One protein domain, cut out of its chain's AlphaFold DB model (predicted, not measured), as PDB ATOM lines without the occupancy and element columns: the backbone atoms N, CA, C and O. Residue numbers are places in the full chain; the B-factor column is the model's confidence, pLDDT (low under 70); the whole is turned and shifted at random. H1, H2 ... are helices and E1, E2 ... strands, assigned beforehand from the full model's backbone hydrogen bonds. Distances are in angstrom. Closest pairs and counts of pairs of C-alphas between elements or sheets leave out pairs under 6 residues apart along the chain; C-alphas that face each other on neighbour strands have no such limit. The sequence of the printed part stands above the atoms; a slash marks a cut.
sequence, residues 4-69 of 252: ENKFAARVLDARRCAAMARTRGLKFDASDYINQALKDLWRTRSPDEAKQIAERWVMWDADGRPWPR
ATOM      1  N   GLU A   4     -15.901 -12.093  46.376       77.31
ATOM      2  CA  GLU A   4     -15.010 -12.946  45.594       77.31
ATOM      3  C   GLU A   4     -15.118 -14.413  46.017       77.31
ATOM      4  O   GLU A   4     -15.339 -15.284  45.188       77.31
ATOM      5  N   ASN A   5     -15.076 -14.694  47.314       70.75
ATOM      6  CA  ASN A   5     -15.153 -16.061  47.814       70.75
ATOM      7  C   ASN A   5     -16.502 -16.741  47.513       70.75
ATOM      8  O   ASN A   5     -16.555 -17.937  47.233       70.75
ATOM      9  N   LYS A   6     -17.605 -15.981  47.578       75.31
ATOM     10  CA  LYS A   6     -18.938 -16.451  47.161       75.31
ATOM     11  C   LYS A   6     -18.966 -16.782  45.672       75.31
ATOM     12  O   LYS A   6     -19.565 -17.780  45.277       75.31
ATOM     13  N   PHE A   7     -18.344 -15.931  44.866       80.69
ATOM     14  CA  PHE A   7     -18.266 -16.096  43.426       80.69
ATOM     15  C   PHE A   7     -17.389 -17.300  43.045       80.69
ATOM     16  O   PHE A   7     -17.851 -18.180  42.322       80.69
ATOM     17  N   ALA A   8     -16.201 -17.418  43.637       75.88
ATOM     18  CA  ALA A   8     -15.282 -18.541  43.481       75.88
ATOM     19  C   ALA A   8     -15.938 -19.895  43.791       75.88
ATOM     20  O   ALA A   8     -15.824 -20.833  43.005       75.88
ATOM     21  N   ALA A   9     -16.692 -19.990  44.894       70.50
ATOM     22  CA  ALA A   9     -17.414 -21.213  45.249       70.50
ATOM     23  C   ALA A   9     -18.403 -21.643  44.149       70.50
ATOM     24  O   ALA A   9     -18.441 -22.811  43.774       70.50
ATOM     25  N   ARG A  10     -19.145 -20.692  43.569       78.19
ATOM     26  CA  ARG A  10     -20.086 -20.978  42.476       78.19
ATOM     27  C   ARG A  10     -19.391 -21.391  41.183       78.19
ATOM     28  O   ARG A  10     -19.905 -22.248  40.473       78.19
ATOM     29  N   VAL A  11     -18.237 -20.803  40.879       76.25
ATOM     30  CA  VAL A  11     -17.427 -21.187  39.714       76.25
ATOM     31  C   VAL A  11     -16.880 -22.613  39.877       76.25
ATOM     32  O   VAL A  11     -16.947 -23.409  38.938       76.25
ATOM     33  N   LEU A  12     -16.413 -22.975  41.077       71.38
ATOM     34  CA  LEU A  12     -15.966 -24.338  41.394       71.38
ATOM     35  C   LEU A  12     -17.115 -25.357  41.333       71.38
ATOM     36  O   LEU A  12     -16.926 -26.459  40.817       71.38
ATOM     37  N   ASP A  13     -18.313 -24.990  41.791       72.75
ATOM     38  CA  ASP A  13     -19.501 -25.843  41.682       72.75
ATOM     39  C   ASP A  13     -19.937 -26.034  40.222       72.75
ATOM     40  O   ASP A  13     -20.198 -27.163  39.807       72.75
ATOM     41  N   ALA A  14     -19.939 -24.970  39.407       73.62
ATOM     42  CA  ALA A  14     -20.213 -25.063  37.970       73.62
ATOM     43  C   ALA A  14     -19.257 -26.046  37.281       73.62
ATOM     44  O   ALA A  14     -19.676 -26.884  36.479       73.62
ATOM     45  N   ARG A  15     -17.972 -25.977  37.641       70.44
ATOM     46  CA  ARG A  15     -16.928 -26.870  37.134       70.44
ATOM     47  C   ARG A  15     -17.177 -28.325  37.530       70.44
ATOM     48  O   ARG A  15     -17.137 -29.203  36.670       70.44
ATOM     49  N   ARG A  16     -17.479 -28.587  38.805       65.81
ATOM     50  CA  ARG A  16     -17.803 -29.936  39.304       65.81
ATOM     51  C   ARG A  16     -19.037 -30.512  38.613       65.81
ATOM     52  O   ARG A  16     -19.002 -31.652  38.155       65.81
ATOM     53  N   CYS A  17     -20.094 -29.717  38.464       66.00
ATOM     54  CA  CYS A  17     -21.308 -30.120  37.757       66.00
ATOM     55  C   CYS A  17     -21.037 -30.437  36.279       66.00
ATOM     56  O   CYS A  17     -21.532 -31.441  35.772       66.00
ATOM     57  N   ALA A  18     -20.200 -29.647  35.602       66.38
ATOM     58  CA  ALA A  18     -19.804 -29.909  34.221       66.38
ATOM     59  C   ALA A  18     -19.004 -31.211  34.080       66.38
ATOM     60  O   ALA A  18     -19.256 -31.995  33.161       66.38
ATOM     61  N   ALA A  19     -18.089 -31.477  35.017       59.94
ATOM     62  CA  ALA A  19     -17.350 -32.734  35.073       59.94
ATOM     63  C   ALA A  19     -18.293 -33.933  35.288       59.94
ATOM     64  O   ALA A  19     -18.217 -34.918  34.555       59.94
ATOM     65  N   MET A  20     -19.243 -33.825  36.224       52.69
ATOM     66  CA  MET A  20     -20.256 -34.857  36.487       52.69
ATOM     67  C   MET A  20     -21.216 -35.087  35.311       52.69
ATOM     68  O   MET A  20     -21.661 -36.209  35.068       52.69
ATOM     69  N   ALA A  21     -21.576 -34.035  34.582       57.28
ATOM     70  CA  ALA A  21     -22.474 -34.150  33.445       57.28
ATOM     71  C   ALA A  21     -21.789 -34.817  32.249       57.28
ATOM     72  O   ALA A  21     -22.349 -35.741  31.658       57.28
ATOM     73  N   ARG A  22     -20.536 -34.430  31.962       52.72
ATOM     74  CA  ARG A  22     -19.706 -35.045  30.916       52.72
ATOM     75  C   ARG A  22     -19.527 -36.546  31.153       52.72
ATOM     76  O   ARG A  22     -19.639 -37.325  30.212       52.72
ATOM     77  N   THR A  23     -19.317 -36.959  32.402       43.00
ATOM     78  CA  THR A  23     -19.144 -38.375  32.763       43.00
ATOM     79  C   THR A  23     -20.432 -39.200  32.704       43.00
ATOM     80  O   THR A  23     -20.360 -40.418  32.559       43.00
ATOM     81  N   ARG A  24     -21.609 -38.565  32.773       42.06
ATOM     82  CA  ARG A  24     -22.925 -39.228  32.684       42.06
ATOM     83  C   ARG A  24     -23.612 -39.074  31.323       42.06
ATOM     84  O   ARG A  24     -24.760 -39.484  31.180       42.06
ATOM     85  N   GLY A  25     -22.944 -38.467  30.339       53.59
ATOM     86  CA  GLY A  25     -23.552 -38.138  29.043       53.59
ATOM     87  C   GLY A  25     -24.721 -37.152  29.158       53.59
ATOM     88  O   GLY A  25     -25.570 -37.083  28.270       53.59
ATOM     89  N   LEU A  26     -24.790 -36.408  30.264       51.78
ATOM     90  CA  LEU A  26     -25.808 -35.398  30.505       51.78
ATOM     91  C   LEU A  26     -25.367 -34.086  29.863       51.78
ATOM     92  O   LEU A  26     -24.199 -33.698  29.927       51.78
ATOM     93  N   LYS A  27     -26.319 -33.371  29.267       64.56
ATOM     94  CA  LYS A  27     -26.080 -32.002  28.814       64.56
ATOM     95  C   LYS A  27     -26.103 -31.080  30.029       64.56
ATOM     96  O   LYS A  27     -27.124 -30.973  30.700       64.56
ATOM     97  N   PHE A  28     -24.983 -30.421  30.296       70.38
ATOM     98  CA  PHE A  28     -24.868 -29.363  31.292       70.38
ATOM     99  C   PHE A  28     -24.037 -28.236  30.698       70.38
ATOM    100  O   PHE A  28     -22.925 -28.477  30.225       70.38
ATOM    101  N   ASP A  29     -24.583 -27.025  30.727       77.12
ATOM    102  CA  ASP A  29     -23.885 -25.831  30.276       77.12
ATOM    103  C   ASP A  29     -23.328 -25.081  31.493       77.12
ATOM    104  O   ASP A  29     -24.054 -24.439  32.255       77.12
ATOM    105  N   ALA A  30     -22.014 -25.196  31.700       75.31
ATOM    106  CA  ALA A  30     -21.334 -24.495  32.784       75.31
ATOM    107  C   ALA A  30     -21.385 -22.972  32.602       75.31
ATOM    108  O   ALA A  30     -21.386 -22.245  33.597       75.31
ATOM    109  N   SER A  31     -21.460 -22.497  31.354       78.62
ATOM    110  CA  SER A  31     -21.502 -21.071  31.037       78.62
ATOM    111  C   SER A  31     -22.789 -20.428  31.549       78.62
ATOM    112  O   SER A  31     -22.736 -19.331  32.103       78.62
ATOM    113  N   ASP A  32     -23.932 -21.116  31.493       82.00
ATOM    114  CA  ASP A  32     -25.192 -20.600  32.050       82.00
ATOM    115  C   ASP A  32     -25.116 -20.415  33.571       82.00
ATOM    116  O   ASP A  32     -25.536 -19.388  34.118       82.00
ATOM    117  N   TYR A  33     -24.516 -21.386  34.263       80.69
ATOM    118  CA  TYR A  33     -24.333 -21.332  35.710       80.69
ATOM    119  C   TYR A  33     -23.373 -20.203  36.118       80.69
ATOM    120  O   TYR A  33     -23.634 -19.458  37.068       80.69
ATOM    121  N   ILE A  34     -22.281 -20.032  35.369       84.50
ATOM    122  CA  ILE A  34     -21.305 -18.964  35.603       84.50
ATOM    123  C   ILE A  34     -21.912 -17.601  35.278       84.50
ATOM    124  O   ILE A  34     -21.768 -16.681  36.077       84.50
ATOM    125  N   ASN A  35     -22.669 -17.465  34.190       87.25
ATOM    126  CA  ASN A  35     -23.387 -16.237  33.848       87.25
ATOM    127  C   ASN A  35     -24.294 -15.763  34.984       87.25
ATOM    128  O   ASN A  35     -24.357 -14.568  35.276       87.25
ATOM    129  N   GLN A  36     -24.975 -16.685  35.666       85.56
ATOM    130  CA  GLN A  36     -25.796 -16.326  36.817       85.56
ATOM    131  C   GLN A  36     -24.950 -15.850  38.009       85.56
ATOM    132  O   GLN A  36     -25.327 -14.897  38.694       85.56
ATOM    133  N   ALA A  37     -23.783 -16.458  38.237       87.00
ATOM    134  CA  ALA A  37     -22.839 -16.000  39.252       87.00
ATOM    135  C   ALA A  37     -22.238 -14.621  38.916       87.00
ATOM    136  O   ALA A  37     -22.105 -13.792  39.817       87.00
ATOM    137  N   LEU A  38     -21.931 -14.351  37.640       90.19
ATOM    138  CA  LEU A  38     -21.448 -13.052  37.161       90.19
ATOM    139  C   LEU A  38     -22.526 -11.979  37.383       90.19
ATOM    140  O   LEU A  38     -22.256 -10.949  37.989       90.19
ATOM    141  N   LYS A  39     -23.788 -12.233  37.015       91.06
ATOM    142  CA  LYS A  39     -24.890 -11.280  37.269       91.06
ATOM    143  C   LYS A  39     -24.983 -10.869  38.739       91.06
ATOM    144  O   LYS A  39     -25.153  -9.689  39.038       91.06
ATOM    145  N   ASP A  40     -24.850 -11.824  39.654       87.44
ATOM    146  CA  ASP A  40     -24.897 -11.546  41.091       87.44
ATOM    147  C   ASP A  40     -23.648 -10.789  41.578       87.44
ATOM    148  O   ASP A  40     -23.754  -9.906  42.434       87.44
ATOM    149  N   LEU A  41     -22.472 -11.072  41.011       90.06
ATOM    150  CA  LEU A  41     -21.237 -10.348  41.318       90.06
ATOM    151  C   LEU A  41     -21.317  -8.878  40.868       90.06
ATOM    152  O   LEU A  41     -21.062  -7.988  41.675       90.06
ATOM    153  N   TRP A  42     -21.767  -8.607  39.638       91.50
ATOM    154  CA  TRP A  42     -21.910  -7.242  39.099       91.50
ATOM    155  C   TRP A  42     -22.982  -6.420  39.819       91.50
ATOM    156  O   TRP A  42     -22.904  -5.199  39.857       91.50
ATOM    157  N   ARG A  43     -23.989  -7.072  40.410       89.38
ATOM    158  CA  ARG A  43     -25.005  -6.399  41.235       89.38
ATOM    159  C   ARG A  43     -24.493  -5.990  42.612       89.38
ATOM    160  O   ARG A  43     -25.090  -5.126  43.244       89.38
ATOM    161  N   THR A  44     -23.451  -6.651  43.110       84.88
ATOM    162  CA  THR A  44     -23.010  -6.534  44.511       84.88
ATOM    163  C   THR A  44     -21.643  -5.878  44.673       84.88
ATOM    164  O   THR A  44     -21.176  -5.728  45.805       84.88
ATOM    165  N   ARG A  45     -20.994  -5.506  43.566       88.94
ATOM    166  CA  ARG A  45     -19.647  -4.930  43.506       88.94
ATOM    167  C   ARG A  45     -19.596  -3.795  42.492       88.94
ATOM    168  O   ARG A  45     -20.439  -3.719  41.602       88.94
ATOM    169  N   SER A  46     -18.596  -2.927  42.627       90.50
ATOM    170  CA  SER A  46     -18.317  -1.935  41.586       90.50
ATOM    171  C   SER A  46     -17.917  -2.636  40.276       90.50
ATOM    172  O   SER A  46     -17.379  -3.747  40.330       90.50
ATOM    173  N   PRO A  47     -18.158  -2.026  39.100       88.94
ATOM    174  CA  PRO A  47     -17.806  -2.633  37.816       88.94
ATOM    175  C   PRO A  47     -16.332  -3.052  37.717       88.94
ATOM    176  O   PRO A  47     -16.043  -4.145  37.233       88.94
ATOM    177  N   ASP A  48     -15.416  -2.231  38.235       86.81
ATOM    178  CA  ASP A  48     -13.976  -2.500  38.189       86.81
ATOM    179  C   ASP A  48     -13.572  -3.656  39.116       86.81
ATOM    180  O   ASP A  48     -12.823  -4.547  38.717       86.81
ATOM    181  N   GLU A  49     -14.129  -3.705  40.331       84.62
ATOM    182  CA  GLU A  49     -13.887  -4.796  41.286       84.62
ATOM    183  C   GLU A  49     -14.492  -6.119  40.789       84.62
ATOM    184  O   GLU A  49     -13.849  -7.168  40.851       84.62
ATOM    185  N   ALA A  50     -15.713  -6.081  40.241       87.81
ATOM    186  CA  ALA A  50     -16.368  -7.247  39.652       87.81
ATOM    187  C   ALA A  50     -15.563  -7.806  38.475       87.81
ATOM    188  O   ALA A  50     -15.383  -9.022  38.380       87.81
ATOM    189  N   LYS A  51     -15.031  -6.926  37.618       88.62
ATOM    190  CA  LYS A  51     -14.187  -7.302  36.483       88.62
ATOM    191  C   LYS A  51     -12.889  -7.971  36.941       88.62
ATOM    192  O   LYS A  51     -12.599  -9.075  36.488       88.62
ATOM    193  N   GLN A  52     -12.170  -7.381  37.899       85.56
ATOM    194  CA  GLN A  52     -10.936  -7.966  38.448       85.56
ATOM    195  C   GLN A  52     -11.163  -9.323  39.129       85.56
ATOM    196  O   GLN A  52     -10.311 -10.212  39.077       85.56
ATOM    197  N   ILE A  53     -12.298  -9.502  39.809       85.00
ATOM    198  CA  ILE A  53     -12.679 -10.799  40.375       85.00
ATOM    199  C   ILE A  53     -12.988 -11.789  39.242       85.00
ATOM    200  O   ILE A  53     -12.459 -12.895  39.233       85.00
ATOM    201  N   ALA A  54     -13.805 -11.413  38.260       87.31
ATOM    202  CA  ALA A  54     -14.207 -12.315  37.185       87.31
ATOM    203  C   ALA A  54     -13.020 -12.795  36.332       87.31
ATOM    204  O   ALA A  54     -12.920 -13.989  36.055       87.31
ATOM    205  N   GLU A  55     -12.083 -11.906  35.993       85.44
ATOM    206  CA  GLU A  55     -10.877 -12.231  35.215       85.44
ATOM    207  C   GLU A  55      -9.978 -13.276  35.899       85.44
ATOM    208  O   GLU A  55      -9.284 -14.040  35.223       85.44
ATOM    209  N   ARG A  56     -10.001 -13.358  37.235       81.06
ATOM    210  CA  ARG A  56      -9.225 -14.355  37.992       81.06
ATOM    211  C   ARG A  56      -9.841 -15.751  37.955       81.06
ATOM    212  O   ARG A  56      -9.108 -16.737  37.956       81.06
ATOM    213  N   TRP A  57     -11.166 -15.838  37.910       81.31
ATOM    214  CA  TRP A  57     -11.898 -17.092  38.122       81.31
ATOM    215  C   TRP A  57     -12.540 -17.659  36.862       81.31
ATOM    216  O   TRP A  57     -12.924 -18.825  36.842       81.31
ATOM    217  N   VAL A  58     -12.668 -16.864  35.808       83.38
ATOM    218  CA  VAL A  58     -13.369 -17.253  34.589       83.38
ATOM    219  C   VAL A  58     -12.450 -17.004  33.383       83.38
ATOM    220  O   VAL A  58     -11.500 -16.223  33.446       83.38
ATOM    221  N   MET A  59     -12.658 -17.744  32.303       83.31
ATOM    222  CA  MET A  59     -12.025 -17.548  31.001       83.31
ATOM    223  C   MET A  59     -13.118 -17.420  29.941       83.31
ATOM    224  O   MET A  59     -14.179 -18.020  30.078       83.31
ATOM    225  N   TRP A  60     -12.879 -16.623  28.908       80.94
ATOM    226  CA  TRP A  60     -13.870 -16.328  27.880       80.94
ATOM    227  C   TRP A  60     -13.464 -17.067  26.614       80.94
ATOM    228  O   TRP A  60     -12.300 -16.999  26.216       80.94
ATOM    229  N   ASP A  61     -14.393 -17.813  26.021       71.50
ATOM    230  CA  ASP A  61     -14.149 -18.444  24.726       71.50
ATOM    231  C   ASP A  61     -14.278 -17.435  23.573       71.50
ATOM    232  O   ASP A  61     -14.570 -16.253  23.775       71.50
ATOM    233  N   ALA A  62     -14.029 -17.903  22.347       63.41
ATOM    234  CA  ALA A  62     -14.091 -17.075  21.145       63.41
ATOM    235  C   ALA A  62     -15.489 -16.477  20.887       63.41
ATOM    236  O   ALA A  62     -15.591 -15.441  20.233       63.41
ATOM    237  N   ASP A  63     -16.540 -17.089  21.440       70.25
ATOM    238  CA  ASP A  63     -17.927 -16.629  21.345       70.25
ATOM    239  C   ASP A  63     -18.318 -15.719  22.528       70.25
ATOM    240  O   ASP A  63     -19.476 -15.312  22.661       70.25
ATOM    241  N   GLY A  64     -17.366 -15.395  23.410       74.31
ATOM    242  CA  GLY A  64     -17.574 -14.563  24.591       74.31
ATOM    243  C   GLY A  64     -18.297 -15.271  25.737       74.31
ATOM    244  O   GLY A  64     -18.772 -14.597  26.656       74.31
ATOM    245  N   ARG A  65     -18.397 -16.607  25.718       76.38
ATOM    246  CA  ARG A  65     -19.031 -17.369  26.801       76.38
ATOM    247  C   ARG A  65     -18.062 -17.570  27.968       76.38
ATOM    248  O   ARG A  65     -16.894 -17.899  27.745       76.38
ATOM    249  N   PRO A  66     -18.534 -17.411  29.215       81.38
ATOM    250  CA  PRO A  66     -17.698 -17.573  30.392       81.38
ATOM    251  C   PRO A  66     -17.550 -19.041  30.807       81.38
ATOM    252  O   PRO A  66     -18.528 -19.752  31.024       81.38
ATOM    253  N   TRP A  67     -16.315 -19.473  31.025       78.69
ATOM    254  CA  TRP A  67     -15.945 -20.816  31.470       78.69
ATOM    255  C   TRP A  67     -15.119 -20.763  32.757       78.69
ATOM    256  O   TRP A  67     -14.416 -19.782  32.982       78.69
ATOM    257  N   PRO A  68     -15.161 -21.792  33.623       75.19
ATOM    258  CA  PRO A  68     -14.374 -21.784  34.850       75.19
ATOM    259  C   PRO A  68     -12.879 -21.803  34.509       75.19
ATOM    260  O   PRO A  68     -12.422 -22.685  33.783       75.19
ATOM    261  N   ARG A  69     -12.109 -20.857  35.052       70.31
ATOM    262  CA  ARG A  69     -10.646 -20.814  34.936       70.31
ATOM    263  C   ARG A  69     -10.016 -21.676  36.031       70.31
ATOM    264  O   ARG A  69     -10.529 -21.749  37.145       70.31
TER     265      ARG A  69
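What this domain is: This is residues 4 to 69 of the 252 residues of an uncharacterized protein of Bradyrhizobium sp. LCT2 (UniProt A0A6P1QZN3). Two long helices, H1 and H2, lie side by side as a hairpin; H3 folds back from the end of H2, and a small antiparallel strand hairpin, E1 and E2, packs on H1 and H2 through E2. The printed part has 66 residues with, in order, H1, H2, H3, E1 and E2. It is mostly helix and compact, with a radius of gyration of the C-alphas of 11.9 A and spans of 39 by 25 by 16 A.

Where its parts are: Find C-alpha 4 at (-15.010, -12.946, 45.594); from there H1, residues 4 to 23, runs 28.8 A. H2, residues 30 to 44, runs 21.5 A, and H3, residues 47 to 57, 15.6 A. E1 is residues 58 to 60; E2, residues 66 to 68, ends at C-alpha 68, (-14.374, -21.784, 34.850).

How they stand to each other: H1, H2 and H3 form an up-and-down bundle, each running against the one before. H1 and H2 touch at a shallow tilt of 10 degrees; their closest C-alphas, Ala 14 and Ala 30, are 5.3 A apart. H2, with residues 38 to 42 alone, only just touches H3, with 3 pairs of C-alphas within 8 A, the closest Trp 42 and Ala 50 at 5.6 A. In the hairpin E1 and E2, N 59 and O 67 are within hydrogen-bond range at 2.8 A. Every O i to N i+4 pair is within range in H1 and H2, 6 of 7 in H3.

The domain as a whole: The farthest C-alphas, Gly 25 and Ser 46, are 38.7 A apart. The printed part has no cut and no long link; pLDDT is under 70 at residues 16 to 27 and 62.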